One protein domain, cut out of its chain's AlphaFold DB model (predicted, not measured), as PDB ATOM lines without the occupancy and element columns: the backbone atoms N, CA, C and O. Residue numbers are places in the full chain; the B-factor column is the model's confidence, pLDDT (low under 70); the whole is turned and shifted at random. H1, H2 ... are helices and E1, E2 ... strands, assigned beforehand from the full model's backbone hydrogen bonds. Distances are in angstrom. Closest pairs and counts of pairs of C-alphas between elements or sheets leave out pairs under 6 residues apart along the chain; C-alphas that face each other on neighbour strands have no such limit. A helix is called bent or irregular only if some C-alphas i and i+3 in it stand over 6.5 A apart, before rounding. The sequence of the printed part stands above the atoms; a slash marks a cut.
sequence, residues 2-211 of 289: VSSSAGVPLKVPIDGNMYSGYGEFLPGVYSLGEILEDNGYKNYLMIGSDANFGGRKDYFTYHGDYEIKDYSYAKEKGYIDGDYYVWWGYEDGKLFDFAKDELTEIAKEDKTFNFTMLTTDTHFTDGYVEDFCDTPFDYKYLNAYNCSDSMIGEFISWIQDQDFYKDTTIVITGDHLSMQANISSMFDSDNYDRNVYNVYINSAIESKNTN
ATOM      1  N   VAL A   2     104.725  97.684 113.521       95.38
ATOM      2  CA  VAL A   2     103.549  96.797 113.306       95.38
ATOM      3  C   VAL A   2     102.384  97.509 112.603       95.38
ATOM      4  O   VAL A   2     101.849  97.004 111.620       95.38
ATOM      5  N   SER A   3     102.008  98.712 113.049       95.50
ATOM      6  CA  SER A   3     100.908  99.465 112.428       95.50
ATOM      7  C   SER A   3     101.159  99.767 110.951       95.50
ATOM      8  O   SER A   3     100.276  99.537 110.132       95.50
ATOM      9  N   SER A   4     102.366 100.216 110.612       96.25
ATOM     10  CA  SER A   4     102.743 100.621 109.256       96.25
ATOM     11  C   SER A   4     103.006  99.470 108.294       96.25
ATOM     12  O   SER A   4     102.957  99.688 107.090       96.25
ATOM     13  N   SER A   5     103.251  98.259 108.794       97.06
ATOM     14  CA  SER A   5     103.512  97.079 107.957       97.06
ATOM     15  C   SER A   5     102.416  96.020 108.020       97.06
ATOM     16  O   SER A   5     102.432  95.113 107.205       97.06
ATOM     17  N   ALA A   6     101.445  96.125 108.925       97.56
ATOM     18  CA  ALA A   6     100.341  95.169 109.009       97.56
ATOM     19  C   ALA A   6      98.958  95.806 109.222       97.56
ATOM     20  O   ALA A   6      97.944  95.109 109.281       97.56
ATOM     21  N   GLY A   7      98.877  97.134 109.354       97.12
ATOM     22  CA  GLY A   7      97.606  97.846 109.486       97.12
ATOM     23  C   GLY A   7      96.844  97.517 110.773       97.12
ATOM     24  O   GLY A   7      95.626  97.672 110.812       97.12
ATOM     25  N   VAL A   8      97.516  97.040 111.824       96.50
ATOM     26  CA  VAL A   8      96.899  96.684 113.114       96.50
ATOM     27  C   VAL A   8      97.664  97.309 114.284       96.50
ATOM     28  O   VAL A   8      98.871  97.535 114.178       96.50
ATOM     29  N   PRO A   9      97.007  97.616 115.418       94.19
ATOM     30  CA  PRO A   9      97.712  98.107 116.597       94.19
ATOM     31  C   PRO A   9      98.530  96.981 117.238       94.19
ATOM     32  O   PRO A   9      98.147  95.814 117.156       94.19
ATOM     33  N   LEU A  10      99.610  97.322 117.942       91.75
ATOM     34  CA  LEU A  10     100.291  96.391 118.842       91.75
ATOM     35  C   LEU A  10      99.693  96.539 120.248       91.75
ATOM     36  O   LEU A  10      99.966  97.512 120.944       91.75
ATOM     37  N   LYS A  11      98.839  95.594 120.654       87.69
ATOM     38  CA  LYS A  11      98.144  95.600 121.951       87.69
ATOM     39  C   LYS A  11      98.485  94.345 122.742       87.69
ATOM     40  O   LYS A  11      97.712  93.389 122.772       87.69
ATOM     41  N   VAL A  12      99.638  94.357 123.394       83.19
ATOM     42  CA  VAL A  12     100.101  93.251 124.241       83.19
ATOM     43  C   VAL A  12      99.813  93.525 125.724       83.19
ATOM     44  O   VAL A  12      99.705  94.683 126.120       83.19
ATOM     45  N   PRO A  13      99.633  92.485 126.563       78.50
ATOM     46  CA  PRO A  13      99.395  92.653 127.998       78.50
ATOM     47  C   PRO A  13     100.681  92.909 128.811       78.50
ATOM     48  O   PRO A  13     100.600  92.967 130.033       78.50
ATOM     49  N   ILE A  14     101.833  93.025 128.146       78.62
ATOM     50  CA  ILE A  14     103.163  93.300 128.712       78.62
ATOM     51  C   ILE A  14     103.664  94.670 128.229       78.62
ATOM     52  O   ILE A  14     103.036  95.282 127.363       78.62
ATOM     53  N   ASP A  15     104.811  95.128 128.734       77.06
ATOM     54  CA  ASP A  15     105.558  96.202 128.071       77.06
ATOM     55  C   ASP A  15     105.945  95.750 126.650       77.06
ATOM     56  O   ASP A  15     106.553  94.694 126.465       77.06
ATOM     57  N   GLY A  16     105.583  96.541 125.637       69.50
ATOM     58  CA  GLY A  16     105.898  96.246 124.239       69.50
ATOM     59  C   GLY A  16     107.401  96.156 123.970       69.50
ATOM     60  O   GLY A  16     107.814  95.360 123.130       69.50
ATOM     61  N   ASN A  17     108.225  96.881 124.735       76.00
ATOM     62  CA  ASN A  17     109.686  96.800 124.637       76.00
ATOM     63  C   ASN A  17     110.227  95.422 125.041       76.00
ATOM     64  O   ASN A  17     111.317  95.035 124.622       76.00
ATOM     65  N   MET A  18     109.441  94.680 125.821       76.69
ATOM     66  CA  MET A  18     109.759  93.346 126.311       76.69
ATOM     67  C   MET A  18     109.166  92.244 125.436       76.69
ATOM     68  O   MET A  18     109.315  91.080 125.786       76.69
ATOM     69  N   TYR A  19     108.482  92.552 124.324       80.19
ATOM     70  CA  TYR A  19     107.816  91.537 123.500       80.19
ATOM     71  C   TYR A  19     108.789  90.749 122.609       80.19
ATOM     72  O   TYR A  19     108.632  90.696 121.396       80.19
ATOM     73  N   SER A  20     109.784  90.113 123.221       79.12
ATOM     74  CA  SER A  20     110.708  89.192 122.567       79.12
ATOM     75  C   SER A  20     110.748  87.850 123.297       79.12
ATOM     76  O   SER A  20     110.665  87.798 124.524       79.12
ATOM     77  N   GLY A  21     110.849  86.752 122.545       74.25
ATOM     78  CA  GLY A  21     110.972  85.396 123.082       74.25
ATOM     79  C   GLY A  21     109.670  84.770 123.598       74.25
ATOM     80  O   GLY A  21     109.723  83.759 124.296       74.25
ATOM     81  N   TYR A  22     108.504  85.328 123.254       70.44
ATOM     82  CA  TYR A  22     107.179  84.854 123.696       70.44
ATOM     83  C   TYR A  22     106.419  84.048 122.624       70.44
ATOM     84  O   TYR A  22     105.218  84.243 122.433       70.44
ATOM     85  N   GLY A  23     107.123  83.162 121.915       73.06
ATOM     86  CA  GLY A  23     106.539  82.331 120.859       73.06
ATOM     87  C   GLY A  23     106.330  83.092 119.548       73.06
ATOM     88  O   GLY A  23     107.147  83.931 119.176       73.06
ATOM     89  N   GLU A  24     105.249  82.777 118.831       85.06
ATOM     90  CA  GLU A  24     104.919  83.433 117.561       85.06
ATOM     91  C   GLU A  24     104.530  84.901 117.790       85.06
ATOM     92  O   GLU A  24     103.694  85.219 118.651       85.06
ATOM     93  N   PHE A  25     105.119  85.808 117.012       89.88
ATOM     94  CA  PHE A  25     104.776  87.224 117.052       89.88
ATOM     95  C   PHE A  25     103.506  87.434 116.220       89.88
ATOM     96  O   PHE A  25     103.518  87.139 115.040       89.88
ATOM     97  N   LEU A  26     102.404  87.898 116.830       91.94
ATOM     98  CA  LEU A  26     101.118  88.179 116.153       91.94
ATOM     99  C   LEU A  26     100.709  87.175 115.035       91.94
ATOM    100  O   LEU A  26     100.405  87.593 113.919       91.94
ATOM    101  N   PRO A  27     100.592  85.864 115.319       92.69
ATOM    102  CA  PRO A  27     100.441  84.825 114.288       92.69
ATOM    103  C   PRO A  27      99.173  84.918 113.425       92.69
ATOM    104  O   PRO A  27      99.065  84.266 112.392       92.69
ATOM    105  N   GLY A  28      98.165  85.689 113.844       94.06
ATOM    106  CA  GLY A  28      96.960  85.918 113.039       94.06
ATOM    107  C   GLY A  28      97.021  87.138 112.128       94.06
ATOM    108  O   GLY A  28      95.979  87.559 111.620       94.06
ATOM    109  N   VAL A  29      98.188  87.758 112.002       95.19
ATOM    110  CA  VAL A  29      98.438  88.939 111.181       95.19
ATOM    111  C   VAL A  29      99.242  88.526 109.954       95.19
ATOM    112  O   VAL A  29     100.044  87.609 110.031       95.19
ATOM    113  N   TYR A  30      99.006  89.212 108.839       96.31
ATOM    114  CA  TYR A  30      99.747  89.019 107.600       96.31
ATOM    115  C   TYR A  30     100.293  90.374 107.146       96.31
ATOM    116  O   TYR A  30      99.519  91.333 106.992       96.31
ATOM    117  N   SER A  31     101.614  90.481 107.045       97.75
ATOM    118  CA  SER A  31     102.335  91.749 106.931       97.75
ATOM    119  C   SER A  31     102.787  92.072 105.502       97.75
ATOM    120  O   SER A  31     102.770  91.237 104.601       97.75
ATOM    121  N   LEU A  32     103.257  93.309 105.320       98.31
ATOM    122  CA  LEU A  32     103.979  93.785 104.143       98.31
ATOM    123  C   LEU A  32     105.130  92.849 103.787       98.31
ATOM    124  O   LEU A  32     105.295  92.518 102.623       98.31
ATOM    125  N   GLY A  33     105.896  92.418 104.784       98.31
ATOM    126  CA  GLY A  33     107.021  91.518 104.604       98.31
ATOM    127  C   GLY A  33     106.633  90.200 103.957       98.31
ATOM    128  O   GLY A  33     107.242  89.810 102.968       98.31
ATOM    129  N   GLU A  34     105.589  89.561 104.479       98.44
ATOM    130  CA  GLU A  34     105.089  88.281 103.960       98.44
ATOM    131  C   GLU A  34     104.525  88.438 102.547       98.44
ATOM    132  O   GLU A  34     104.815  87.623 101.677       98.44
ATOM    133  N   ILE A  35     103.792  89.527 102.271       98.56
ATOM    134  CA  ILE A  35     103.323  89.820 100.908       98.56
ATOM    135  C   ILE A  35     104.509  89.962  99.953       98.56
ATOM    136  O   ILE A  35     104.472  89.427  98.846       98.56
ATOM    137  N   LEU A  36     105.548  90.696 100.348       98.56
ATOM    138  CA  LEU A  36     106.721  90.906  99.504       98.56
ATOM    139  C   LEU A  36     107.504  89.600  99.308       98.56
ATOM    140  O   LEU A  36     107.863  89.284  98.173       98.56
ATOM    141  N   GLU A  37     107.695  88.808 100.364       98.31
ATOM    142  CA  GLU A  37     108.337  87.487 100.308       98.31
ATOM    143  C   GLU A  37     107.599  86.547  99.343       98.31
ATOM    144  O   GLU A  37     108.209  86.001  98.417       98.31
ATOM    145  N   ASP A  38     106.274  86.440  99.473       98.06
ATOM    146  CA  ASP A  38     105.426  85.610  98.608       98.06
ATOM    147  C   ASP A  38     105.437  86.073  97.140       98.06
ATOM    148  O   ASP A  38     105.096  85.308  96.232       98.06
ATOM    149  N   ASN A  39     105.866  87.313  96.885       97.81
ATOM    150  CA  ASN A  39     106.056  87.881  95.549       97.81
ATOM    151  C   ASN A  39     107.533  87.933  95.118       97.81
ATOM    152  O   ASN A  39     107.873  88.603  94.143       97.81
ATOM    153  N   GLY A  40     108.407  87.185  95.795       97.38
ATOM    154  CA  GLY A  40     109.794  86.955  95.392       97.38
ATOM    155  C   GLY A  40     110.789  88.021  95.847       97.38
ATOM    156  O   GLY A  40     111.944  87.976  95.414       97.38
ATOM    157  N   TYR A  41     110.378  88.955  96.708       98.44
ATOM    158  CA  TYR A  41     111.299  89.916  97.306       98.44
ATOM    159  C   TYR A  41     112.157  89.234  98.364       98.44
ATOM    160  O   TYR A  41     111.693  88.399  99.138       98.44
ATOM    161  N   LYS A  42     113.413  89.660  98.448       98.56
ATOM    162  CA  LYS A  42     114.257  89.409  99.606       98.56
ATOM    163  C   LYS A  42     114.155  90.589 100.569       98.56
ATOM    164  O   LYS A  42     114.422  91.728 100.185       98.56
ATOM    165  N   ASN A  43     113.742  90.315 101.800       98.69
ATOM    166  CA  ASN A  43     113.507  91.337 102.809       98.69
ATOM    167  C   ASN A  43     114.746  91.526 103.698       98.69
ATOM    168  O   ASN A  43     115.363  90.562 104.145       98.69
ATOM    169  N   TYR A  44     115.091  92.779 103.979       98.75
ATOM    170  CA  TYR A  44     116.212  93.162 104.829       98.75
ATOM    171  C   TYR A  44     115.763  94.209 105.840       98.75
ATOM    172  O   TYR A  44     115.052  95.157 105.494       98.75
ATOM    173  N   LEU A  45     116.195  94.052 107.088       98.75
ATOM    174  CA  LEU A  45     116.045  95.060 108.131       98.75
ATOM    175  C   LEU A  45     117.434  95.516 108.558       98.75
ATOM    176  O   LEU A  45     118.208  94.695 109.041       98.75
ATOM    177  N   MET A  46     117.724  96.810 108.461       98.75
ATOM    178  CA  MET A  46     118.979  97.379 108.937       98.75
ATOM    179  C   MET A  46     118.754  98.429 110.020       98.75
ATOM    180  O   MET A  46     118.039  99.408 109.811       98.75
ATOM    181  N   ILE A  47     119.373  98.228 111.185       98.44
ATOM    182  CA  ILE A  47     119.186  99.088 112.358       98.44
ATOM    183  C   ILE A  47     120.479  99.237 113.165       98.44
ATOM    184  O   ILE A  47     121.231  98.281 113.325       98.44
ATOM    185  N   GLY A  48     120.695 100.421 113.748       97.88
ATOM    186  CA  GLY A  48     121.868 100.716 114.587       97.88
ATOM    187  C   GLY A  48     121.894 100.041 115.959       97.88
ATOM    188  O   GLY A  48     122.918 100.025 116.637       97.88
ATOM    189  N   SER A  49     120.762  99.474 116.377       97.44
ATOM    190  CA  SER A  49     120.535  98.927 117.718       97.44
ATOM    191  C   SER A  49     120.331  97.416 117.700       97.44
ATOM    192  O   SER A  49     120.175  96.818 116.643       97.44
ATOM    193  N   ASP A  50     120.318  96.781 118.872       96.62
ATOM    194  CA  ASP A  50     120.016  95.350 119.005       96.62
ATOM    195  C   ASP A  50     118.563  95.048 118.585       96.62
ATOM    196  O   ASP A  50     117.611  95.598 119.157       96.62
ATOM    197  N   ALA A  51     118.365  94.160 117.606       96.00
ATOM    198  CA  ALA A  51     117.036  93.831 117.096       96.00
ATOM    199  C   ALA A  51     116.137  93.103 118.107       96.00
ATOM    200  O   ALA A  51     114.918  93.106 117.938       96.00
ATOM    201  N   ASN A  52     116.676  92.506 119.169       92.94
ATOM    202  CA  ASN A  52     115.854  91.867 120.203       92.94
ATOM    203  C   ASN A  52     115.044  92.899 121.001       92.94
ATOM    204  O   ASN A  52     113.935  92.606 121.452       92.94
ATOM    205  N   PHE A  53     115.560  94.126 121.152       90.88
ATOM    206  CA  PHE A  53     114.830  95.195 121.831       90.88
ATOM    207  C   PHE A  53     113.515  95.495 121.096       90.88
ATOM    208  O   PHE A  53     113.504  95.670 119.875       90.88
ATOM    209  N   GLY A  54     112.400  95.534 121.830       87.44
ATOM    210  CA  GLY A  54     111.070  95.751 121.256       87.44
ATOM    211  C   GLY A  54     110.546  94.613 120.384       87.44
ATOM    212  O   GLY A  54     109.606  94.833 119.622       87.44
ATOM    213  N   GLY A  55     111.155  93.423 120.448       90.94
ATOM    214  CA  GLY A  55     110.696  92.260 119.685       90.94
ATOM    215  C   GLY A  55     110.877  92.387 118.178       90.94
ATOM    216  O   GLY A  55     110.208  91.686 117.425       90.94
ATOM    217  N   ARG A  56     111.743  93.296 117.711       93.81
ATOM    218  CA  ARG A  56     111.881  93.596 116.278       93.81
ATOM    219  C   ARG A  56     112.397  92.383 115.515       93.81
ATOM    220  O   ARG A  56     111.842  92.060 114.474       93.81
ATOM    221  N   LYS A  57     113.391  91.680 116.063       94.62
ATOM    222  CA  LYS A  57     113.907  90.434 115.492       94.62
ATOM    223  C   LYS A  57     112.787  89.412 115.306       94.62
ATOM    224  O   LYS A  57     112.586  88.943 114.197       94.62
ATOM    225  N   ASP A  58     112.022  89.145 116.360       93.75
ATOM    226  CA  ASP A  58     110.933  88.167 116.311       93.75
ATOM    227  C   ASP A  58     109.841  88.587 115.316       93.75
ATOM    228  O   ASP A  58     109.401  87.766 114.516       93.75
ATOM    229  N   TYR A  59     109.456  89.869 115.302       95.50
ATOM    230  CA  TYR A  59     108.486  90.399 114.343       95.50
ATOM    231  C   TYR A  59     108.944  90.210 112.895       95.50
ATOM    232  O   TYR A  59     108.218  89.630 112.098       95.50
ATOM    233  N   PHE A  60     110.139  90.693 112.551       97.19
ATOM    234  CA  PHE A  60     110.624  90.699 111.172       97.19
ATOM    235  C   PHE A  60     111.063  89.314 110.681       97.19
ATOM    236  O   PHE A  60     110.940  89.029 109.495       97.19
ATOM    237  N   THR A  61     111.519  88.422 111.563       94.69
ATOM    238  CA  THR A  61     111.753  87.018 111.196       94.69
ATOM    239  C   THR A  61     110.435  86.273 110.979       94.69
ATOM    240  O   THR A  61     110.325  85.515 110.024       94.69
ATOM    241  N   TYR A  62     109.424  86.483 111.831       94.75
ATOM    242  CA  TYR A  62     108.142  85.782 111.694       94.75
ATOM    243  C   TYR A  62     107.294  86.315 110.529       94.75
ATOM    244  O   TYR A  62     106.598  85.547 109.876       94.75
ATOM    245  N   HIS A  63     107.367  87.617 110.248       96.75
ATOM    246  CA  HIS A  63     106.532  88.287 109.256       96.75
ATOM    247  C   HIS A  63     107.326  88.759 108.030       96.75
ATOM    248  O   HIS A  63     107.395  89.963 107.762       96.75
ATOM    249  N   GLY A  64     107.869  87.811 107.263       96.50
ATOM    250  CA  GLY A  64     108.508  88.064 105.965       96.50
ATOM    251  C   GLY A  64     109.982  87.667 105.871       96.50
ATOM    252  O   GLY A  64     110.692  88.268 105.066       96.50
ATOM    253  N   ASP A  65     110.456  86.767 106.742       97.38
ATOM    254  CA  ASP A  65     111.814  86.189 106.747       97.38
ATOM    255  C   ASP A  65     112.936  87.208 106.467       97.38
ATOM    256  O   ASP A  65     113.780  87.041 105.584       97.38
ATOM    257  N   TYR A  66     112.924  88.330 107.193       98.56
ATOM    258  CA  TYR A  66     113.901  89.392 106.962       98.56
ATOM    259  C   TYR A  66     115.305  88.948 107.382       98.56
ATOM    260  O   TYR A  66     115.523  88.484 108.507       98.56
ATOM    261  N   GLU A  67     116.297  89.244 106.542       98.44
ATOM    262  CA  GLU A  67     117.693  89.255 106.970       98.44
ATOM    263  C   GLU A  67     117.939  90.452 107.900       98.44
ATOM    264  O   GLU A  67     117.825  91.617 107.507       98.44
ATOM    265  N   ILE A  68     118.288  90.156 109.153       98.50
ATOM    266  CA  ILE A  68     118.496  91.158 110.201       98.50
ATOM    267  C   ILE A  68     119.953  91.638 110.198       98.50
ATOM    268  O   ILE A  68     120.868  90.890 110.544       98.50
ATOM    269  N   LYS A  69     120.154  92.909 109.844       98.62
ATOM    270  CA  LYS A  69     121.430  93.637 109.848       98.62
ATOM    271  C   LYS A  69     121.446  94.640 111.003       98.62
ATOM    272  O   LYS A  69     121.280  95.843 110.812       98.62
ATOM    273  N   ASP A  70     121.555  94.116 112.218       98.38
ATOM    274  CA  ASP A  70     121.514  94.890 113.459       98.38
ATOM    275  C   ASP A  70     122.915  95.184 114.035       98.38
ATOM    276  O   ASP A  70     123.946  94.915 113.409       98.38
ATOM    277  N   TYR A  71     122.971  95.698 115.265       98.44
ATOM    278  CA  TYR A  71     124.223  95.944 115.988       98.44
ATOM    279  C   TYR A  71     125.156  94.716 116.077       98.44
ATOM    280  O   TYR A  71     126.379  94.851 115.982       98.44
ATOM    281  N   SER A  72     124.612  93.505 116.245       97.94
ATOM    282  CA  SER A  72     125.430  92.288 116.317       97.94
ATOM    283  C   SER A  72     126.001  91.932 114.947       97.94
ATOM    284  O   SER A  72     127.196  91.653 114.846       97.94
ATOM    285  N   TYR A  73     125.185  92.038 113.895       98.50
ATOM    286  CA  TYR A  73     125.636  91.867 112.514       98.50
ATOM    287  C   TYR A  73     126.763  92.844 112.152       98.50
ATOM    288  O   TYR A  73     127.771  92.432 111.580       98.50
ATOM    289  N   ALA A  74     126.647  94.122 112.532       98.56
ATOM    290  CA  ALA A  74     127.672  95.127 112.246       98.56
ATOM    291  C   ALA A  74     129.039  94.773 112.867       98.56
ATOM    292  O   ALA A  74     130.074  94.949 112.219       98.56
ATOM    293  N   LYS A  75     129.060  94.200 114.079       98.25
ATOM    294  CA  LYS A  75     130.292  93.678 114.700       98.25
ATOM    295  C   LYS A  75     130.845  92.463 113.964       98.25
ATOM    296  O   LYS A  75     132.043  92.395 113.710       98.25
ATOM    297  N   GLU A  76     129.990  91.504 113.616       97.94
ATOM    298  CA  GLU A  76     130.399  90.289 112.896       97.94
ATOM    299  C   GLU A  76     130.966  90.603 111.507       97.94
ATOM    300  O   GLU A  76     131.938  89.983 111.070       97.94
ATOM    301  N   LYS A  77     130.391  91.602 110.832       97.62
ATOM    302  CA  LYS A  77     130.839  92.101 109.531       97.62
ATOM    303  C   LYS A  77     132.128  92.928 109.616       97.62
ATOM    304  O   LYS A  77     132.803  93.093 108.602       97.62
ATOM    305  N   GLY A  78     132.479  93.418 110.807       98.06
ATOM    306  CA  GLY A  78     133.623  94.303 111.034       98.06
ATOM    307  C   GLY A  78     133.369  95.759 110.638       98.06
ATOM    308  O   GLY A  78     134.321  96.489 110.382       98.06
ATOM    309  N   TYR A  79     132.103  96.183 110.568       98.25
ATOM    310  CA  TYR A  79     131.731  97.586 110.355       98.25
ATOM    311  C   TYR A  79     132.020  98.460 111.576       98.25
ATOM    312  O   TYR A  79     132.328  99.646 111.447       98.25
ATOM    313  N   ILE A  80     131.955  97.863 112.762       98.44
ATOM    314  CA  ILE A  80     132.307  98.490 114.033       98.44
ATOM    315  C   ILE A  80     133.208  97.557 114.842       98.44
ATOM    316  O   ILE A  80     133.154  96.333 114.687       98.44
ATOM    317  N   ASP A  81     134.025  98.140 115.719       97.88
ATOM    318  CA  ASP A  81     134.864  97.378 116.641       97.88
ATOM    319  C   ASP A  81     134.007  96.567 117.630       97.88
ATOM    320  O   ASP A  81     132.867  96.914 117.945       97.88
ATOM    321  N   GLY A  82     134.556  95.461 118.142       94.62
ATOM    322  CA  GLY A  82     133.802  94.522 118.982       94.62
ATOM    323  C   GLY A  82     133.274  95.110 120.297       94.62
ATOM    324  O   GLY A  82     132.276  94.613 120.826       94.62
ATOM    325  N   ASP A  83     133.925  96.151 120.816       96.25
ATOM    326  CA  ASP A  83     133.555  96.909 122.015       96.25
ATOM    327  C   ASP A  83     132.936  98.285 121.703       96.25
ATOM    328  O   ASP A  83     132.646  99.045 122.629       96.25
ATOM    329  N   TYR A  84     132.687  98.599 120.427       98.06
ATOM    330  CA  TYR A  84     132.062  99.853 120.016       98.06
ATOM    331  C   TYR A  84     130.615  99.922 120.498       98.06
ATOM    332  O   TYR A  84     129.814  99.041 120.186       98.06
ATOM    333  N   TYR A  85     130.253 100.978 121.219       97.75
ATOM    334  CA  TYR A  85     128.866 101.255 121.571       97.75
ATOM    335  C   TYR A  85     128.675 102.757 121.770       97.75
ATOM    336  O   TYR A  85     129.257 103.342 122.689       97.75
ATOM    337  N   VAL A  86     127.832 103.371 120.946       96.81
ATOM    338  CA  VAL A  86     127.430 104.773 121.082       96.81
ATOM    339  C   VAL A  86     125.922 104.885 120.903       96.81
ATOM    340  O   VAL A  86     125.325 104.205 120.072       96.81
ATOM    341  N   TRP A  87     125.301 105.742 121.715       94.06
ATOM    342  CA  TRP A  87     123.863 106.002 121.672       94.06
ATOM    343  C   TRP A  87     123.028 104.717 121.866       94.06
ATOM    344  O   TRP A  87     123.015 104.164 122.970       94.06
ATOM    345  N   TRP A  88     122.357 104.229 120.819       95.06
ATOM    346  CA  TRP A  88     121.551 102.997 120.823       95.06
ATOM    347  C   TRP A  88     122.284 101.751 120.294       95.06
ATOM    348  O   TRP A  88     121.685 100.680 120.193       95.06
ATOM    349  N   GLY A  89     123.572 101.881 119.982       97.44
ATOM    350  CA  GLY A  89     124.444 100.834 119.456       97.44
ATOM    351  C   GLY A  89     125.504 101.462 118.560       97.44
ATOM    352  O   GLY A  89     126.668 101.559 118.953       97.44
ATOM    353  N   TYR A  90     125.080 101.950 117.398       98.38
ATOM    354  CA  TYR A  90     125.816 102.913 116.583       98.38
ATOM    355  C   TYR A  90     124.863 103.956 115.983       98.38
ATOM    356  O   TYR A  90     123.657 103.730 115.882       98.38
ATOM    357  N   GLU A  91     125.428 105.102 115.637       98.25
ATOM    358  CA  GLU A  91     124.757 106.346 115.259       98.25
ATOM    359  C   GLU A  91     124.282 106.331 113.798       98.25
ATOM    360  O   GLU A  91     124.756 105.524 112.983       98.25
ATOM    361  N   ASP A  92     123.341 107.209 113.442       98.62
ATOM    362  CA  ASP A  92     122.703 107.157 112.125       98.62
ATOM    363  C   ASP A  92     123.671 107.502 110.984       98.62
ATOM    364  O   ASP A  92     123.509 106.969 109.882       98.62
ATOM    365  N   GLY A  93     124.724 108.294 111.223       98.31
ATOM    366  CA  GLY A  93     125.759 108.553 110.219       98.31
ATOM    367  C   GLY A  93     126.428 107.259 109.749       98.31
ATOM    368  O   GLY A  93     126.534 106.999 108.548       98.31
ATOM    369  N   LYS A  94     126.773 106.375 110.692       98.62
ATOM    370  CA  LYS A  94     127.281 105.029 110.381       98.62
ATOM    371  C   LYS A  94     126.216 104.149 109.736       98.62
ATOM    372  O   LYS A  94     126.529 103.400 108.814       98.62
ATOM    373  N   LEU A  95     124.965 104.234 110.195       98.81
ATOM    374  CA  LEU A  95     123.853 103.472 109.621       98.81
ATOM    375  C   LEU A  95     123.674 103.755 108.130       98.81
ATOM    376  O   LEU A  95     123.553 102.807 107.355       98.81
ATOM    377  N   PHE A  96     123.686 105.025 107.724       98.81
ATOM    378  CA  PHE A  96     123.569 105.393 106.317       98.81
ATOM    379  C   PHE A  96     124.773 104.934 105.497       98.81
ATOM    380  O   PHE A  96     124.582 104.432 104.394       98.81
ATOM    381  N   ASP A  97     125.994 105.050 106.017       98.62
ATOM    382  CA  ASP A  97     127.183 104.585 105.296       98.62
ATOM    383  C   ASP A  97     127.189 103.066 105.104       98.62
ATOM    384  O   ASP A  97     127.362 102.585 103.984       98.62
ATOM    385  N   PHE A  98     126.891 102.297 106.151       98.81
ATOM    386  CA  PHE A  98     126.797 100.843 106.035       98.81
ATOM    387  C   PHE A  98     125.620 100.415 105.143       98.81
ATOM    388  O   PHE A  98     125.721  99.416 104.435       98.81
ATOM    389  N   ALA A  99     124.516 101.170 105.118       98.88
ATOM    390  CA  ALA A  99     123.405 100.903 104.206       98.88
ATOM    391  C   ALA A  99     123.801 101.084 102.734       98.88
ATOM    392  O   ALA A  99     123.371 100.289 101.897       98.88
ATOM    393  N   LYS A 100     124.641 102.077 102.406       98.88
ATOM    394  CA  LYS A 100     125.188 102.252 101.047       98.88
ATOM    395  C   LYS A 100     126.025 101.039 100.635       98.88
ATOM    396  O   LYS A 100     125.859 100.535  99.521       98.88
ATOM    397  N   ASP A 101     126.875 100.541 101.532       98.62
ATOM    398  CA  ASP A 101     127.693  99.346 101.290       98.62
ATOM    399  C   ASP A 101     126.824  98.099 101.067       98.62
ATOM    400  O   ASP A 101     127.010  97.367 100.094       98.62
ATOM    401  N   GLU A 102     125.836  97.874 101.935       98.69
ATOM    402  CA  GLU A 102     124.925  96.730 101.838       98.69
ATOM    403  C   GLU A 102     124.074  96.783 100.566       98.69
ATOM    404  O   GLU A 102     124.018  95.801  99.829       98.69
ATOM    405  N   LEU A 103     123.467  97.929 100.248       98.62
ATOM    406  CA  LEU A 103     122.681  98.099  99.022       98.62
ATOM    407  C   LEU A 103     123.530  97.930  97.759       98.62
ATOM    408  O   LEU A 103     123.039  97.385  96.774       98.62
ATOM    409  N   THR A 104     124.804  98.334  97.787       98.19
ATOM    410  CA  THR A 104     125.733  98.120  96.666       98.19
ATOM    411  C   THR A 104     125.946  96.634  96.384       98.19
ATOM    412  O   THR A 104     126.048  96.244  95.222       98.19
ATOM    413  N   GLU A 105     126.014  95.788  97.413       97.94
ATOM    414  CA  GLU A 105     126.128  94.338  97.227       97.94
ATOM    415  C   GLU A 105     124.783  93.689  96.888       97.94
ATOM    416  O   GLU A 105     124.717  92.895  95.952       97.94
ATOM    417  N   ILE A 106     123.707  94.071  97.584       98.00
ATOM    418  CA  ILE A 106     122.352  93.545  97.357       98.00
ATOM    419  C   ILE A 106     121.905  93.807  95.916       98.00
ATOM    420  O   ILE A 106     121.378  92.911  95.267       98.00
ATOM    421  N   ALA A 107     122.174  94.996  95.373       96.69
ATOM    422  CA  ALA A 107     121.785  95.353  94.010       96.69
ATOM    423  C   ALA A 107     122.517  94.559  92.911       96.69
ATOM    424  O   ALA A 107     122.111  94.606  91.751       96.69
ATOM    425  N   LYS A 108     123.597  93.837  93.241       96.38
ATOM    426  CA  LYS A 108     124.268  92.916  92.304       96.38
ATOM    427  C   LYS A 108     123.582  91.551  92.248       96.38
ATOM    428  O   LYS A 108     123.885  90.768  91.346       96.38
ATOM    429  N   GLU A 109     122.725  91.231  93.217       94.75
ATOM    430  CA  GLU A 109     121.943  90.000  93.217       94.75
ATOM    431  C   GLU A 109     120.818  90.088  92.169       94.75
ATOM    432  O   GLU A 109     120.181  91.123  92.000       94.75
ATOM    433  N   ASP A 110     120.523  88.980  91.481       90.44
ATOM    434  CA  ASP A 110     119.410  88.885  90.515       90.44
ATOM    435  C   ASP A 110     118.065  88.649  91.236       90.44
ATOM    436  O   ASP A 110     117.316  87.716  90.934       90.44
ATOM    437  N   LYS A 111     117.805  89.431  92.291       93.31
ATOM    438  CA  LYS A 111     116.605  89.347  93.132       93.31
ATOM    439  C   LYS A 111     116.079  90.734  93.469       93.31
ATOM    440  O   LYS A 111     116.837  91.624  93.843       93.31
ATOM    441  N   THR A 112     114.760  90.892  93.414       96.69
ATOM    442  CA  THR A 112     114.095  92.091  93.928       96.69
ATOM    443  C   THR A 112     114.271  92.155  95.443       96.69
ATOM    444  O   THR A 112     114.159  91.136  96.125       96.69
ATOM    445  N   PHE A 113     114.554  93.339  95.980       98.38
ATOM    446  CA  PHE A 113     114.792  93.520  97.407       98.38
ATOM    447  C   PHE A 113     113.814  94.513  98.027       98.38
ATOM    448  O   PHE A 113     113.313  95.429  97.379       98.38
ATOM    449  N   ASN A 114     113.577  94.331  99.319       98.56
ATOM    450  CA  ASN A 114     112.960  95.303 100.203       98.56
ATOM    451  C   ASN A 114     113.949  95.593 101.328       98.56
ATOM    452  O   ASN A 114     114.295  94.696 102.095       98.56
ATOM    453  N   PHE A 115     114.412  96.836 101.418       98.75
ATOM    454  CA  PHE A 115     115.409  97.251 102.396       98.75
ATOM    455  C   PHE A 115     114.797  98.260 103.364       98.75
ATOM    456  O   PHE A 115     114.577  99.419 103.023       98.75
ATOM    457  N   THR A 116     114.484  97.803 104.573       98.44
ATOM    458  CA  THR A 116     113.874  98.619 105.625       98.44
ATOM    459  C   THR A 116     114.941  99.099 106.604       98.44
ATOM    460  O   THR A 116     115.704  98.293 107.132       98.44
ATOM    461  N   MET A 117     114.964 100.401 106.890       98.25
ATOM    462  CA  MET A 117     115.869 101.015 107.865       98.25
ATOM    463  C   MET A 117     115.095 101.644 109.027       98.25
ATOM    464  O   MET A 117     113.954 102.075 108.851       98.25
ATOM    465  N   LEU A 118     115.728 101.738 110.198       97.75
ATOM    466  CA  LEU A 118     115.234 102.530 111.330       97.75
ATOM    467  C   LEU A 118     116.359 103.405 111.886       97.75
ATOM    468  O   LEU A 118     117.342 102.879 112.409       97.75
ATOM    469  N   THR A 119     116.166 104.719 111.800       97.88
ATOM    470  CA  THR A 119     117.033 105.742 112.393       97.88
ATOM    471  C   THR A 119     116.729 105.926 113.882       97.88
ATOM    472  O   THR A 119     115.619 105.640 114.339       97.88
ATOM    473  N   THR A 120     117.711 106.374 114.666       97.12
ATOM    474  CA  THR A 120     117.584 106.512 116.130       97.12
ATOM    475  C   THR A 120     118.181 107.788 116.719       97.12
ATOM    476  O   THR A 120     117.956 108.069 117.899       97.12
ATOM    477  N   ASP A 121     118.872 108.624 115.949       97.88
ATOM    478  CA  ASP A 121     119.496 109.844 116.476       97.88
ATOM    479  C   ASP A 121     118.450 110.874 116.923       97.88
ATOM    480  O   ASP A 121     118.688 111.661 117.835       97.88
ATOM    481  N   THR A 122     117.228 110.813 116.392       96.69
ATOM    482  CA  THR A 122     116.098 111.654 116.835       96.69
ATOM    483  C   THR A 122     115.325 111.080 118.035       96.69
ATOM    484  O   THR A 122     114.300 111.640 118.455       96.69
ATOM    485  N   HIS A 123     115.807 109.983 118.636       96.19
ATOM    486  CA  HIS A 123     115.174 109.347 119.790       96.19
ATOM    487  C   HIS A 123     115.206 110.246 121.040       96.19
ATOM    488  O   HIS A 123     116.119 111.044 121.256       96.19
ATOM    489  N   PHE A 124     114.197 110.111 121.900       92.19
ATOM    490  CA  PHE A 124     114.125 110.848 123.163       92.19
ATOM    491  C   PHE A 124     115.071 110.247 124.231       92.19
ATOM    492  O   PHE A 124     115.313 109.046 124.259       92.19
ATOM    493  N   THR A 125     115.607 111.011 125.176       92.75
ATOM    494  CA  THR A 125     115.537 112.472 125.319       92.75
ATOM    495  C   THR A 125     116.682 113.161 124.578       92.75
ATOM    496  O   THR A 125     117.795 112.646 124.552       92.75
ATOM    497  N   ASP A 126     116.423 114.355 124.043       92.94
ATOM    498  CA  ASP A 126     117.395 115.292 123.445       92.94
ATOM    499  C   ASP A 126     118.154 114.838 122.191       92.94
ATOM    500  O   ASP A 126     118.779 115.681 121.543       92.94
ATOM    501  N   GLY A 127     118.042 113.570 121.792       95.94
ATOM    502  CA  GLY A 127     118.646 113.049 120.575       95.94
ATOM    503  C   GLY A 127     120.175 112.984 120.614       95.94
ATOM    504  O   GLY A 127     120.849 113.383 121.580       95.94
ATOM    505  N   TYR A 128     120.719 112.498 119.510       97.62
ATOM    506  CA  TYR A 128     122.130 112.467 119.185       97.62
ATOM    507  C   TYR A 128     122.404 113.418 118.019       97.62
ATOM    508  O   TYR A 128     121.601 113.538 117.098       97.62
ATOM    509  N   VAL A 129     123.506 114.159 118.101       97.75
ATOM    510  CA  VAL A 129     123.936 115.072 117.040       97.75
ATOM    511  C   VAL A 129     125.335 114.645 116.662       97.75
ATOM    512  O   VAL A 129     126.219 114.669 117.518       97.75
ATOM    513  N   GLU A 130     125.502 114.241 115.411       97.44
ATOM    514  CA  GLU A 130     126.796 113.861 114.861       97.44
ATOM    515  C   GLU A 130     127.761 115.051 114.852       97.44
ATOM    516  O   GLU A 130     127.364 116.192 114.604       97.44
ATOM    517  N   ASP A 131     129.051 114.785 115.067       96.06
ATOM    518  CA  ASP A 131     130.084 115.830 115.156       96.06
ATOM    519  C   ASP A 131     130.236 116.646 113.859       96.06
ATOM    520  O   ASP A 131     130.729 117.774 113.882       96.06
ATOM    521  N   PHE A 132     129.832 116.078 112.718       96.00
ATOM    522  CA  PHE A 132     129.887 116.735 111.410       96.00
ATOM    523  C   PHE A 132     128.646 117.576 111.088       96.00
ATOM    524  O   PHE A 132     128.634 118.262 110.066       96.00
ATOM    525  N   CYS A 133     127.601 117.521 111.914       97.12
ATOM    526  CA  CYS A 133     126.341 118.192 111.630       97.12
ATOM    527  C   CYS A 133     126.343 119.662 112.058       97.12
ATOM    528  O   CYS A 133     126.793 120.027 113.145       97.12
ATOM    529  N   ASP A 134     125.746 120.508 111.217       95.62
ATOM    530  CA  ASP A 134     125.458 121.891 111.576       95.62
ATOM    531  C   ASP A 134     124.424 121.950 112.710       95.62
ATOM    532  O   ASP A 134     123.406 121.250 112.701       95.62
ATOM    533  N   THR A 135     124.658 122.852 113.668       97.12
ATOM    534  CA  THR A 135     123.792 123.057 114.839       97.12
ATOM    535  C   THR A 135     123.177 124.465 114.845       97.12
ATOM    536  O   THR A 135     123.576 125.304 115.660       97.12
ATOM    537  N   PRO A 136     122.249 124.786 113.924       96.81
ATOM    538  CA  PRO A 136     121.701 126.138 113.795       96.81
ATOM    539  C   PRO A 136     120.683 126.499 114.888       96.81
ATOM    540  O   PRO A 136     120.303 127.664 114.998       96.81
ATOM    541  N   PHE A 137     120.220 125.527 115.678       95.00
ATOM    542  CA  PHE A 137     119.211 125.722 116.714       95.00
ATOM    543  C   PHE A 137     119.821 125.717 118.118       95.00
ATOM    544  O   PHE A 137     120.760 124.978 118.408       95.00
ATOM    545  N   ASP A 138     119.209 126.465 119.038       93.44
ATOM    546  CA  ASP A 138     119.614 126.485 120.452       93.44
ATOM    547  C   ASP A 138     119.326 125.154 121.176       93.44
ATOM    548  O   ASP A 138     119.904 124.853 122.222       93.44
ATOM    549  N   TYR A 139     118.425 124.338 120.624       93.69
ATOM    550  CA  TYR A 139     118.025 123.056 121.192       93.69
ATOM    551  C   TYR A 139     118.756 121.902 120.507       93.69
ATOM    552  O   TYR A 139     118.554 121.661 119.317       93.69
ATOM    553  N   LYS A 140     119.516 121.116 121.285       94.75
ATOM    554  CA  LYS A 140     120.185 119.890 120.807       94.75
ATOM    555  C   LYS A 140     119.224 118.975 120.039       94.75
ATOM    556  O   LYS A 140     119.565 118.502 118.964       94.75
ATOM    557  N   TYR A 141     118.006 118.809 120.551       95.81
ATOM    558  CA  TYR A 141     117.007 117.953 119.921       95.81
ATOM    559  C   TYR A 141     116.621 118.424 118.515       95.81
ATOM    560  O   TYR A 141     116.541 117.608 117.606       95.81
ATOM    561  N   LEU A 142     116.457 119.735 118.297       95.19
ATOM    562  CA  LEU A 142     116.190 120.275 116.960       95.19
ATOM    563  C   LEU A 142     117.387 120.090 116.021       95.19
ATOM    564  O   LEU A 142     117.196 119.808 114.841       95.19
ATOM    565  N   ASN A 143     118.615 120.188 116.542       97.12
ATOM    566  CA  ASN A 143     119.816 119.895 115.759       97.12
ATOM    567  C   ASN A 143     119.911 118.408 115.375       97.12
ATOM    568  O   ASN A 143     120.379 118.113 114.283       97.12
ATOM    569  N   ALA A 144     119.407 117.482 116.201       97.44
ATOM    570  CA  ALA A 144     119.318 116.064 115.840       97.44
ATOM    571  C   ALA A 144     118.361 115.841 114.653       97.44
ATOM    572  O   ALA A 144     118.697 115.121 113.717       97.44
ATOM    573  N   TYR A 145     117.205 116.524 114.627       96.25
ATOM    574  CA  TYR A 145     116.314 116.501 113.456       96.25
ATOM    575  C   TYR A 145     116.957 117.137 112.221       96.25
ATOM    576  O   TYR A 145     116.848 116.574 111.139       96.25
ATOM    577  N   ASN A 146     117.649 118.271 112.374       97.38
ATOM    578  CA  ASN A 146     118.367 118.926 111.276       97.38
ATOM    579  C   ASN A 146     119.427 118.005 110.651       97.38
ATOM    580  O   ASN A 146     119.530 117.888 109.431       97.38
ATOM    581  N   CYS A 147     120.187 117.329 111.512       98.25
ATOM    582  CA  CYS A 147     121.200 116.356 111.132       98.25
ATOM    583  C   CYS A 147     120.567 115.162 110.402       98.25
ATOM    584  O   CYS A 147     120.976 114.828 109.292       98.25
ATOM    585  N   SER A 148     119.505 114.577 110.969       98.00
ATOM    586  CA  SER A 148     118.776 113.469 110.346       98.00
ATOM    587  C   SER A 148     118.179 113.842 108.987       98.00
ATOM    588  O   SER A 148     118.242 113.025 108.075       98.00
ATOM    589  N   ASP A 149     117.622 115.047 108.831       97.88
ATOM    590  CA  ASP A 149     117.072 115.534 107.558       97.88
ATOM    591  C   ASP A 149     118.160 115.625 106.477       97.88
ATOM    592  O   ASP A 149     117.989 115.109 105.371       97.88
ATOM    593  N   SER A 150     119.322 116.180 106.834       98.12
ATOM    594  CA  SER A 150     120.468 116.288 105.924       98.12
ATOM    595  C   SER A 150     121.006 114.911 105.519       98.12
ATOM    596  O   SER A 150     121.176 114.653 104.328       98.12
ATOM    597  N   MET A 151     121.181 113.988 106.472       98.50
ATOM    598  CA  MET A 151     121.632 112.619 106.181       98.50
ATOM    599  C   MET A 151     120.641 111.845 105.298       98.50
ATOM    600  O   MET A 151     121.054 111.147 104.371       98.50
ATOM    601  N   ILE A 152     119.330 112.000 105.526       98.50
ATOM    602  CA  ILE A 152     118.292 111.406 104.670       98.50
ATOM    603  C   ILE A 152     118.379 111.981 103.250       98.50
ATOM    604  O   ILE A 152     118.340 111.223 102.279       98.50
ATOM    605  N   GLY A 153     118.530 113.301 103.110       98.44
ATOM    606  CA  GLY A 153     118.684 113.961 101.812       98.44
ATOM    607  C   GLY A 153     119.913 113.478 101.038       98.44
ATOM    608  O   GLY A 153     119.825 113.193  99.837       98.44
ATOM    609  N   GLU A 154     121.047 113.319 101.719       98.62
ATOM    610  CA  GLU A 154     122.272 112.762 101.139       98.62
ATOM    611  C   GLU A 154     122.103 111.298 100.730       98.62
ATOM    612  O   GLU A 154     122.524 110.913  99.639       98.62
ATOM    613  N   PHE A 155     121.448 110.482 101.558       98.81
ATOM    614  CA  PHE A 155     121.203 109.079 101.242       98.81
ATOM    615  C   PHE A 155     120.282 108.915 100.029       98.81
ATOM    616  O   PHE A 155     120.578 108.112  99.147       98.81
ATOM    617  N   ILE A 156     119.217 109.715  99.919       98.69
ATOM    618  CA  ILE A 156     118.351 109.728  98.728       98.69
ATOM    619  C   ILE A 156     119.141 110.163  97.495       98.69
ATOM    620  O   ILE A 156     119.005 109.539  96.446       98.69
ATOM    621  N   SER A 157     119.969 111.204  97.612       98.75
ATOM    622  CA  SER A 157     120.811 111.674  96.504       98.75
ATOM    623  C   SER A 157     121.781 110.580  96.050       98.75
ATOM    624  O   SER A 157     121.922 110.332  94.858       98.75
ATOM    625  N   TRP A 158     122.379 109.851  96.995       98.81
ATOM    626  CA  TRP A 158     123.209 108.693  96.684       98.81
ATOM    627  C   TRP A 158     122.411 107.580  95.996       98.81
ATOM    628  O   TRP A 158     122.887 107.040  94.999       98.81
ATOM    629  N   ILE A 159     121.196 107.257  96.471       98.69
ATOM    630  CA  ILE A 159     120.319 106.269  95.820       98.69
ATOM    631  C   ILE A 159     120.026 106.698  94.378       98.69
ATOM    632  O   ILE A 159     120.081 105.858  93.489       98.69
ATOM    633  N   GLN A 160     119.748 107.982  94.131       98.50
ATOM    634  CA  GLN A 160     119.445 108.528  92.800       98.50
ATOM    635  C   GLN A 160     120.566 108.321  91.776       98.50
ATOM    636  O   GLN A 160     120.281 108.222  90.580       98.50
ATOM    637  N   ASP A 161     121.809 108.218  92.242       98.50
ATOM    638  CA  ASP A 161     122.981 107.951  91.410       98.50
ATOM    639  C   ASP A 161     123.180 106.454  91.096       98.50
ATOM    640  O   ASP A 161     124.044 106.112  90.286       98.50
ATOM    641  N   GLN A 162     122.399 105.551  91.704       98.31
ATOM    642  CA  GLN A 162     122.524 104.105  91.495       98.31
ATOM    643  C   GLN A 162     121.669 103.600  90.327       98.31
ATOM    644  O   GLN A 162     120.554 104.070  90.086       98.31
ATOM    645  N   ASP A 163     122.146 102.550  89.651       96.81
ATOM    646  CA  ASP A 163     121.442 101.932  88.516       96.81
ATOM    647  C   ASP A 163     120.042 101.414  88.894       96.81
ATOM    648  O   ASP A 163     119.118 101.474  88.080       96.81
ATOM    649  N   PHE A 164     119.861 100.962  90.141       97.00
ATOM    650  CA  PHE A 164     118.589 100.439  90.646       97.00
ATOM    651  C   PHE A 164     117.547 101.521  90.978       97.00
ATOM    652  O   PHE A 164     116.385 101.188  91.216       97.00
ATOM    653  N   TYR A 165     117.905 102.814  90.981       98.06
ATOM    654  CA  TYR A 165     117.005 103.897  91.403       98.06
ATOM    655  C   TYR A 165     115.668 103.909  90.658       98.06
ATOM    656  O   TYR A 165     114.613 104.080  91.267       98.06
ATOM    657  N   LYS A 166     115.712 103.732  89.332       95.31
ATOM    658  CA  LYS A 166     114.530 103.855  88.463       95.31
ATOM    659  C   LYS A 166     113.446 102.828  88.776       95.31
ATOM    660  O   LYS A 166     112.277 103.121  88.548       95.31
ATOM    661  N   ASP A 167     113.849 101.685  89.319       94.50
ATOM    662  CA  ASP A 167     112.973 100.569  89.671       94.50
ATOM    663  C   ASP A 167     112.810 100.437  91.200       94.50
ATOM    664  O   ASP A 167     112.380  99.401  91.701       94.50
ATOM    665  N   THR A 168     113.150 101.491  91.954       97.81
ATOM    666  CA  THR A 168     113.056 101.523  93.419       97.81
ATOM    667  C   THR A 168     112.061 102.582  93.876       97.81
ATOM    668  O   THR A 168     112.277 103.777  93.669       97.81
ATOM    669  N   THR A 169     111.002 102.153  94.565       98.44
ATOM    670  CA  THR A 169     110.126 103.039  95.342       98.44
ATOM    671  C   THR A 169     110.765 103.327  96.699       98.44
ATOM    672  O   THR A 169     111.075 102.406  97.450       98.44
ATOM    673  N   ILE A 170     110.931 104.607  97.038       98.69
ATOM    674  CA  ILE A 170     111.477 105.042  98.332       98.69
ATOM    675  C   ILE A 170     110.320 105.544  99.192       98.69
ATOM    676  O   ILE A 170     109.574 106.438  98.786       98.69
ATOM    677  N   VAL A 171     110.185 104.981 100.391       98.31
ATOM    678  CA  VAL A 171     109.162 105.364 101.369       98.31
ATOM    679  C   VAL A 171     109.851 105.905 102.611       98.31
ATOM    680  O   VAL A 171     110.632 105.201 103.245       98.31
ATOM    681  N   ILE A 172     109.552 107.151 102.970       98.12
ATOM    682  CA  ILE A 172     110.093 107.796 104.170       98.12
ATOM    683  C   ILE A 172     108.911 108.165 105.043       98.12
ATOM    684  O   ILE A 172     108.012 108.880 104.600       98.12
ATOM    685  N   THR A 173     108.900 107.674 106.276       96.75
ATOM    686  CA  THR A 173     107.811 107.914 107.225       96.75
ATOM    687  C   THR A 173     108.349 108.136 108.625       96.75
ATOM    688  O   THR A 173     109.239 107.405 109.053       96.75
ATOM    689  N   GLY A 174     107.746 109.062 109.369       95.44
ATOM    690  CA  GLY A 174     107.874 109.094 110.823       95.44
ATOM    691  C   GLY A 174     107.159 107.896 111.452       95.44
ATOM    692  O   GLY A 174     106.075 107.504 111.008       95.44
ATOM    693  N   ASP A 175     107.753 107.318 112.489       93.12
ATOM    694  CA  ASP A 175     107.216 106.166 113.210       93.12
ATOM    695  C   ASP A 175     106.160 106.568 114.252       93.12
ATOM    696  O   ASP A 175     105.118 105.913 114.364       93.12
ATOM    697  N   HIS A 176     106.396 107.663 114.976       94.06
ATOM    698  CA  HIS A 176     105.474 108.264 115.931       94.06
ATOM    699  C   HIS A 176     105.762 109.758 116.162       94.06
ATOM    700  O   HIS A 176     106.751 110.326 115.706       94.06
ATOM    701  N   LEU A 177     104.866 110.429 116.891       92.81
ATOM    702  CA  LEU A 177     105.106 111.796 117.353       92.81
ATOM    703  C   LEU A 177     106.202 111.803 118.424       92.81
ATOM    704  O   LEU A 177     106.212 110.935 119.293       92.81
ATOM    705  N   SER A 178     107.075 112.815 118.421       91.75
ATOM    706  CA  SER A 178     108.126 112.956 119.443       91.75
ATOM    707  C   SER A 178     107.604 112.797 120.886       91.75
ATOM    708  O   SER A 178     106.546 113.303 121.261       91.75
ATOM    709  N   MET A 179     108.377 112.125 121.730       92.00
ATOM    710  CA  MET A 179     108.056 111.961 123.151       92.00
ATOM    711  C   MET A 179     108.758 113.001 124.039       92.00
ATOM    712  O   MET A 179     108.658 112.936 125.264       92.00
ATOM    713  N   GLN A 180     109.465 113.965 123.442       91.69
ATOM    714  CA  GLN A 180     110.207 114.984 124.173       91.69
ATOM    715  C   GLN A 180     109.263 115.846 125.026       91.69
ATOM    716  O   GLN A 180     108.345 116.491 124.519       91.69
ATOM    717  N   ALA A 181     109.516 115.890 126.336       87.94
ATOM    718  CA  ALA A 181     108.621 116.540 127.294       87.94
ATOM    719  C   ALA A 181     108.479 118.054 127.061       87.94
ATOM    720  O   ALA A 181     107.395 118.609 127.213       87.94
ATOM    721  N   ASN A 182     109.566 118.722 126.667       87.25
ATOM    722  CA  ASN A 182     109.598 120.158 126.383       87.25
ATOM    723  C   ASN A 182     109.470 120.482 124.886       87.25
ATOM    724  O   ASN A 182     109.874 121.559 124.463       87.25
ATOM    725  N   ILE A 183     108.898 119.589 124.069       86.81
ATOM    726  CA  ILE A 183     108.734 119.838 122.627       86.81
ATOM    727  C   ILE A 183     107.962 121.137 122.338       86.81
ATOM    728  O   ILE A 183     108.279 121.851 121.395       86.81
ATOM    729  N   SER A 184     106.994 121.496 123.187       85.88
ATOM    730  CA  SER A 184     106.210 122.727 123.046       85.88
ATOM    731  C   SER A 184     107.010 124.005 123.290       85.88
ATOM    732  O   SER A 184     106.590 125.053 122.823       85.88
ATOM    733  N   SER A 185     108.154 123.957 123.987       86.69
ATOM    734  CA  SER A 185     109.029 125.130 124.132       86.69
ATOM    735  C   SER A 185     109.961 125.329 122.937       86.69
ATOM    736  O   SER A 185     110.650 126.344 122.861       86.69
ATOM    737  N   MET A 186     110.029 124.344 122.036       87.38
ATOM    738  CA  MET A 186     110.885 124.365 120.848       87.38
ATOM    739  C   MET A 186     110.178 124.962 119.625       87.38
ATOM    740  O   MET A 186     110.844 125.357 118.672       87.38
ATOM    741  N   PHE A 187     108.847 125.056 119.658       83.94
ATOM    742  CA  PHE A 187     108.013 125.565 118.571       83.94
ATOM    743  C   PHE A 187     106.982 126.562 119.107       83.94
ATOM    744  O   PHE A 187     106.682 126.573 120.297       83.94
ATOM    745  N   ASP A 188     106.411 127.380 118.224       77.19
ATOM    746  CA  ASP A 188     105.259 128.217 118.571       77.19
ATOM    747  C   ASP A 188     104.021 127.324 118.774       77.19
ATOM    748  O   ASP A 188     103.369 126.896 117.818       77.19
ATOM    749  N   SER A 189     103.744 126.981 120.035       66.38
ATOM    750  CA  SER A 189     102.740 125.984 120.412       66.38
ATOM    751  C   SER A 189     101.318 126.338 119.986       66.38
ATOM    752  O   SER A 189     100.497 125.435 119.847       66.38
ATOM    753  N   ASP A 190     101.020 127.619 119.765       69.12
ATOM    754  CA  ASP A 190      99.665 128.075 119.440       69.12
ATOM    755  C   ASP A 190      99.276 127.786 117.977       69.12
ATOM    756  O   ASP A 190      98.093 127.822 117.642       69.12
ATOM    757  N   ASN A 191     100.244 127.455 117.111       68.38
ATOM    758  CA  ASN A 191     100.024 127.195 115.680       68.38
ATOM    759  C   ASN A 191     100.685 125.903 115.167       68.38
ATOM    760  O   ASN A 191     100.801 125.714 113.954       68.38
ATOM    761  N   TYR A 192     101.137 125.016 116.056       75.44
ATOM    762  CA  TYR A 192     101.863 123.808 115.666       75.44
ATOM    763  C   TYR A 192     101.026 122.544 115.875       75.44
ATOM    764  O   TYR A 192     100.902 122.037 116.991       75.44
ATOM    765  N   ASP A 193     100.473 122.019 114.779       80.81
ATOM    766  CA  ASP A 193      99.811 120.716 114.782       80.81
ATOM    767  C   ASP A 193     100.834 119.598 114.541       80.81
ATOM    768  O   ASP A 193     101.535 119.558 113.522       80.81
ATOM    769  N   ARG A 194     100.944 118.692 115.511       86.06
ATOM    770  CA  ARG A 194     101.980 117.662 115.541       86.06
ATOM    771  C   ARG A 194     101.559 116.496 114.665       86.06
ATOM    772  O   ARG A 194     100.641 115.761 115.007       86.06
ATOM    773  N   ASN A 195     102.291 116.288 113.579       88.62
ATOM    774  CA  ASN A 195     102.020 115.226 112.621       88.62
ATOM    775  C   ASN A 195     103.276 114.389 112.375       88.62
ATOM    776  O   ASN A 195     104.399 114.860 112.551       88.62
ATOM    777  N   VAL A 196     103.077 113.137 111.968       90.31
ATOM    778  CA  VAL A 196     104.159 112.301 111.440       90.31
ATOM    779  C   VAL A 196     104.350 112.610 109.957       90.31
ATOM    780  O   VAL A 196     103.378 112.785 109.226       90.31
ATOM    781  N   TYR A 197     105.601 112.692 109.518       92.25
ATOM    782  CA  TYR A 197     105.936 112.931 108.117       92.25
ATOM    783  C   TYR A 197     105.728 111.665 107.277       92.25
ATOM    784  O   TYR A 197     105.952 110.558 107.770       92.25
ATOM    785  N   ASN A 198     105.348 111.819 106.008       94.00
ATOM    786  CA  ASN A 198     105.413 110.750 105.020       94.00
ATOM    787  C   ASN A 198     105.691 111.298 103.615       94.00
ATOM    788  O   ASN A 198     105.126 112.314 103.210       94.00
ATOM    789  N   VAL A 199     106.485 110.572 102.834       95.62
ATOM    790  CA  VAL A 199     106.668 110.809 101.398       95.62
ATOM    791  C   VAL A 199     106.935 109.487 100.684       95.62
ATOM    792  O   VAL A 199     107.569 108.583 101.227       95.62
ATOM    793  N   TYR A 200     106.414 109.390  99.463       97.06
ATOM    794  CA  TYR A 200     106.599 108.262  98.557       97.06
ATOM    795  C   TYR A 200     107.240 108.801  97.279       97.06
ATOM    796  O   TYR A 200     106.665 109.666  96.615       97.06
ATOM    797  N   ILE A 201     108.431 108.316  96.952       97.50
ATOM    798  CA  ILE A 201     109.203 108.698  95.766       97.50
ATOM    799  C   ILE A 201     109.223 107.488  94.830       97.50
ATOM    800  O   ILE A 201     109.335 106.357  95.298       97.50
ATOM    801  N   ASN A 202     109.096 107.720  93.519       96.88
ATOM    802  CA  ASN A 202     108.972 106.666  92.502       96.88
ATOM    803  C   ASN A 202     107.820 105.684  92.788       96.88
ATOM    804  O   ASN A 202     107.966 104.469  92.674       96.88
ATOM    805  N   SER A 203     106.666 106.213  93.198       96.81
ATOM    806  CA  SER A 203     105.441 105.417  93.291       96.81
ATOM    807  C   SER A 203     104.980 104.991  91.893       96.81
ATOM    808  O   SER A 203     104.948 105.811  90.975       96.81
ATOM    809  N   ALA A 204     104.562 103.734  91.743       96.88
ATOM    810  CA  ALA A 204     103.969 103.188  90.520       96.88
ATOM    811  C   ALA A 204     102.604 103.815  90.184       96.88
ATOM    812  O   ALA A 204     102.122 103.711  89.055       96.88
ATOM    813  N   ILE A 205     101.975 104.465  91.167       95.19
ATOM    814  CA  ILE A 205     100.683 105.136  91.029       95.19
ATOM    815  C   ILE A 205     100.744 106.577  91.538       95.19
ATOM    816  O   ILE A 205     101.486 106.907  92.465       95.19
ATOM    817  N   GLU A 206      99.903 107.438  90.971       92.38
ATOM    818  CA  GLU A 206      99.740 108.822  91.415       92.38
ATOM    819  C   GLU A 206      98.457 108.989  92.230       92.38
ATOM    820  O   GLU A 206      97.404 108.439  91.893       92.38
ATOM    821  N   SER A 207      98.528 109.773  93.310       88.19
ATOM    822  CA  SER A 207      97.355 110.057  94.137       88.19
ATOM    823  C   SER A 207      96.592 111.229  93.547       88.19
ATOM    824  O   SER A 207      97.173 112.254  93.191       88.19
ATOM    825  N   LYS A 208      95.264 111.121  93.522       79.44
ATOM    826  CA  LYS A 208      94.384 112.245  93.175       79.44
ATOM    827  C   LYS A 208      94.106 113.175  94.358       79.44
ATOM    828  O   LYS A 208      93.531 114.243  94.164       79.44
ATOM    829  N   ASN A 209      94.479 112.775  95.576       82.62
ATOM    830  CA  ASN A 209      94.222 113.533  96.795       82.62
ATOM    831  C   ASN A 209      95.419 113.468  97.752       82.62
ATOM    832  O   ASN A 209      95.548 112.542  98.551       82.62
ATOM    833  N   THR A 210      96.280 114.479  97.673       82.19
ATOM    834  CA  THR A 210      97.511 114.593  98.471       82.19
ATOM    835  C   THR A 210      97.436 115.650  99.572       82.19
ATOM    836  O   THR A 210      98.388 115.801 100.328       82.19
ATOM    837  N   ASN A 211      96.325 116.385  99.690       84.56
ATOM    838  CA  ASN A 211      96.227 117.541 100.582       84.56
ATOM    839  C   ASN A 211      95.201 117.313 101.693       84.56
ATOM    840  O   ASN A 211      94.063 116.941 101.424       84.56
TER     841      ASN A 211
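What this domain is: This is residues 2 to 211 of the 289 residues of a protein of Firmicutes bacterium CAG:822 (UniProt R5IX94). A small parallel sheet of three strands, E2 E1 E3, makes the core, with H2 and H3 over one face and H5 over the other. The longest helix, H6, packs side by side on H5, a small hairpin of E4 and E5 sits separately beyond E3, and long loops surround these parts, with residues 205 to 211 sticking out. The 210 printed residues run H1 H2 E1 H3 E2 H4 H5 E3 H6 H7 E4 E5; the class is mixed, helices and strands, with under half of the residues in named elements. The whole is compact, with a radius of gyration of 18.0 A and spans of 51 by 47 by 46 A.

Where its parts are: E1, residues 42 to 47, runs 16.8 A from C-alpha 42 at (114.257, 89.409, 99.606). E3 is residues 113 to 118, 16.6 A; E2 is 67 to 69, 6.4 A. H2 is 32 to 38, H3 53 to 62, H4 71 to 77, and H5 92 to 106, 20.1 A. H6, 140 to 160, spans 30.2 A and ends at (119.445, 108.528, 92.800). H1 is 2 to 6, H7 163 to 167, E4 170 to 173, and E5 198 to 201, ending at (109.203, 108.698, 95.766). H3 and H7 are irregular: C-alphas 54 and 57 are 8.3 A apart, C-alphas 163 and 166 7.2 A.

How they stand to each other: E1 is parallel to E3, with N 44 and O 114 at 2.8 A, and to E2, with N 69 and O 45 at 2.8 A. E1, H3, E2 form a strand-helix-strand unit, two parallel neighbours joined through a helix; E2, H4 H5, E3 form a split one, with E1 between its strands; both crossovers are right-handed. H2 and H3 are on the same face, at heights of 8.9 A and 10.3 A; H5 is on the opposite face, at 9.5 A. H4 only grazes the sheet. H6 touches H5 with residues 148 to 155 alone, closest C-alphas Phe 96 and Phe 155 at 6.7 A, a shallow tilt of 17 degrees, the same way. H7 is close to H6 but not clearly touching, C-alphas of Ile 159 and Tyr 165 at 6.0 A. H1 only just touches H2, with 3 pairs of C-alphas within 8 A, the closest Ser 5 and Leu 32 at 5.1 A. E4 and E5 form an antiparallel hairpin, with N 170 and O 201 at 2.9 A, apart from E3. Every O i to N i+4 pair is within hydrogen-bond range in H1, H2, H4, H5 and H6; H3 has 4 of 6, and H7 0 of 1 but 1 of 2 O i to N i+3 pairs.

The domain as a whole: The two farthest C-alphas, of Asp 110 and Asp 190, are 52.6 A apart. The printed part has no cut. The links H1 to H2, H4 to H5, E3 to H6 and E4 to E5 are long. Mean pLDDT of the printed part is 93.9; residue 16 and residues 189 to 191 are under 70.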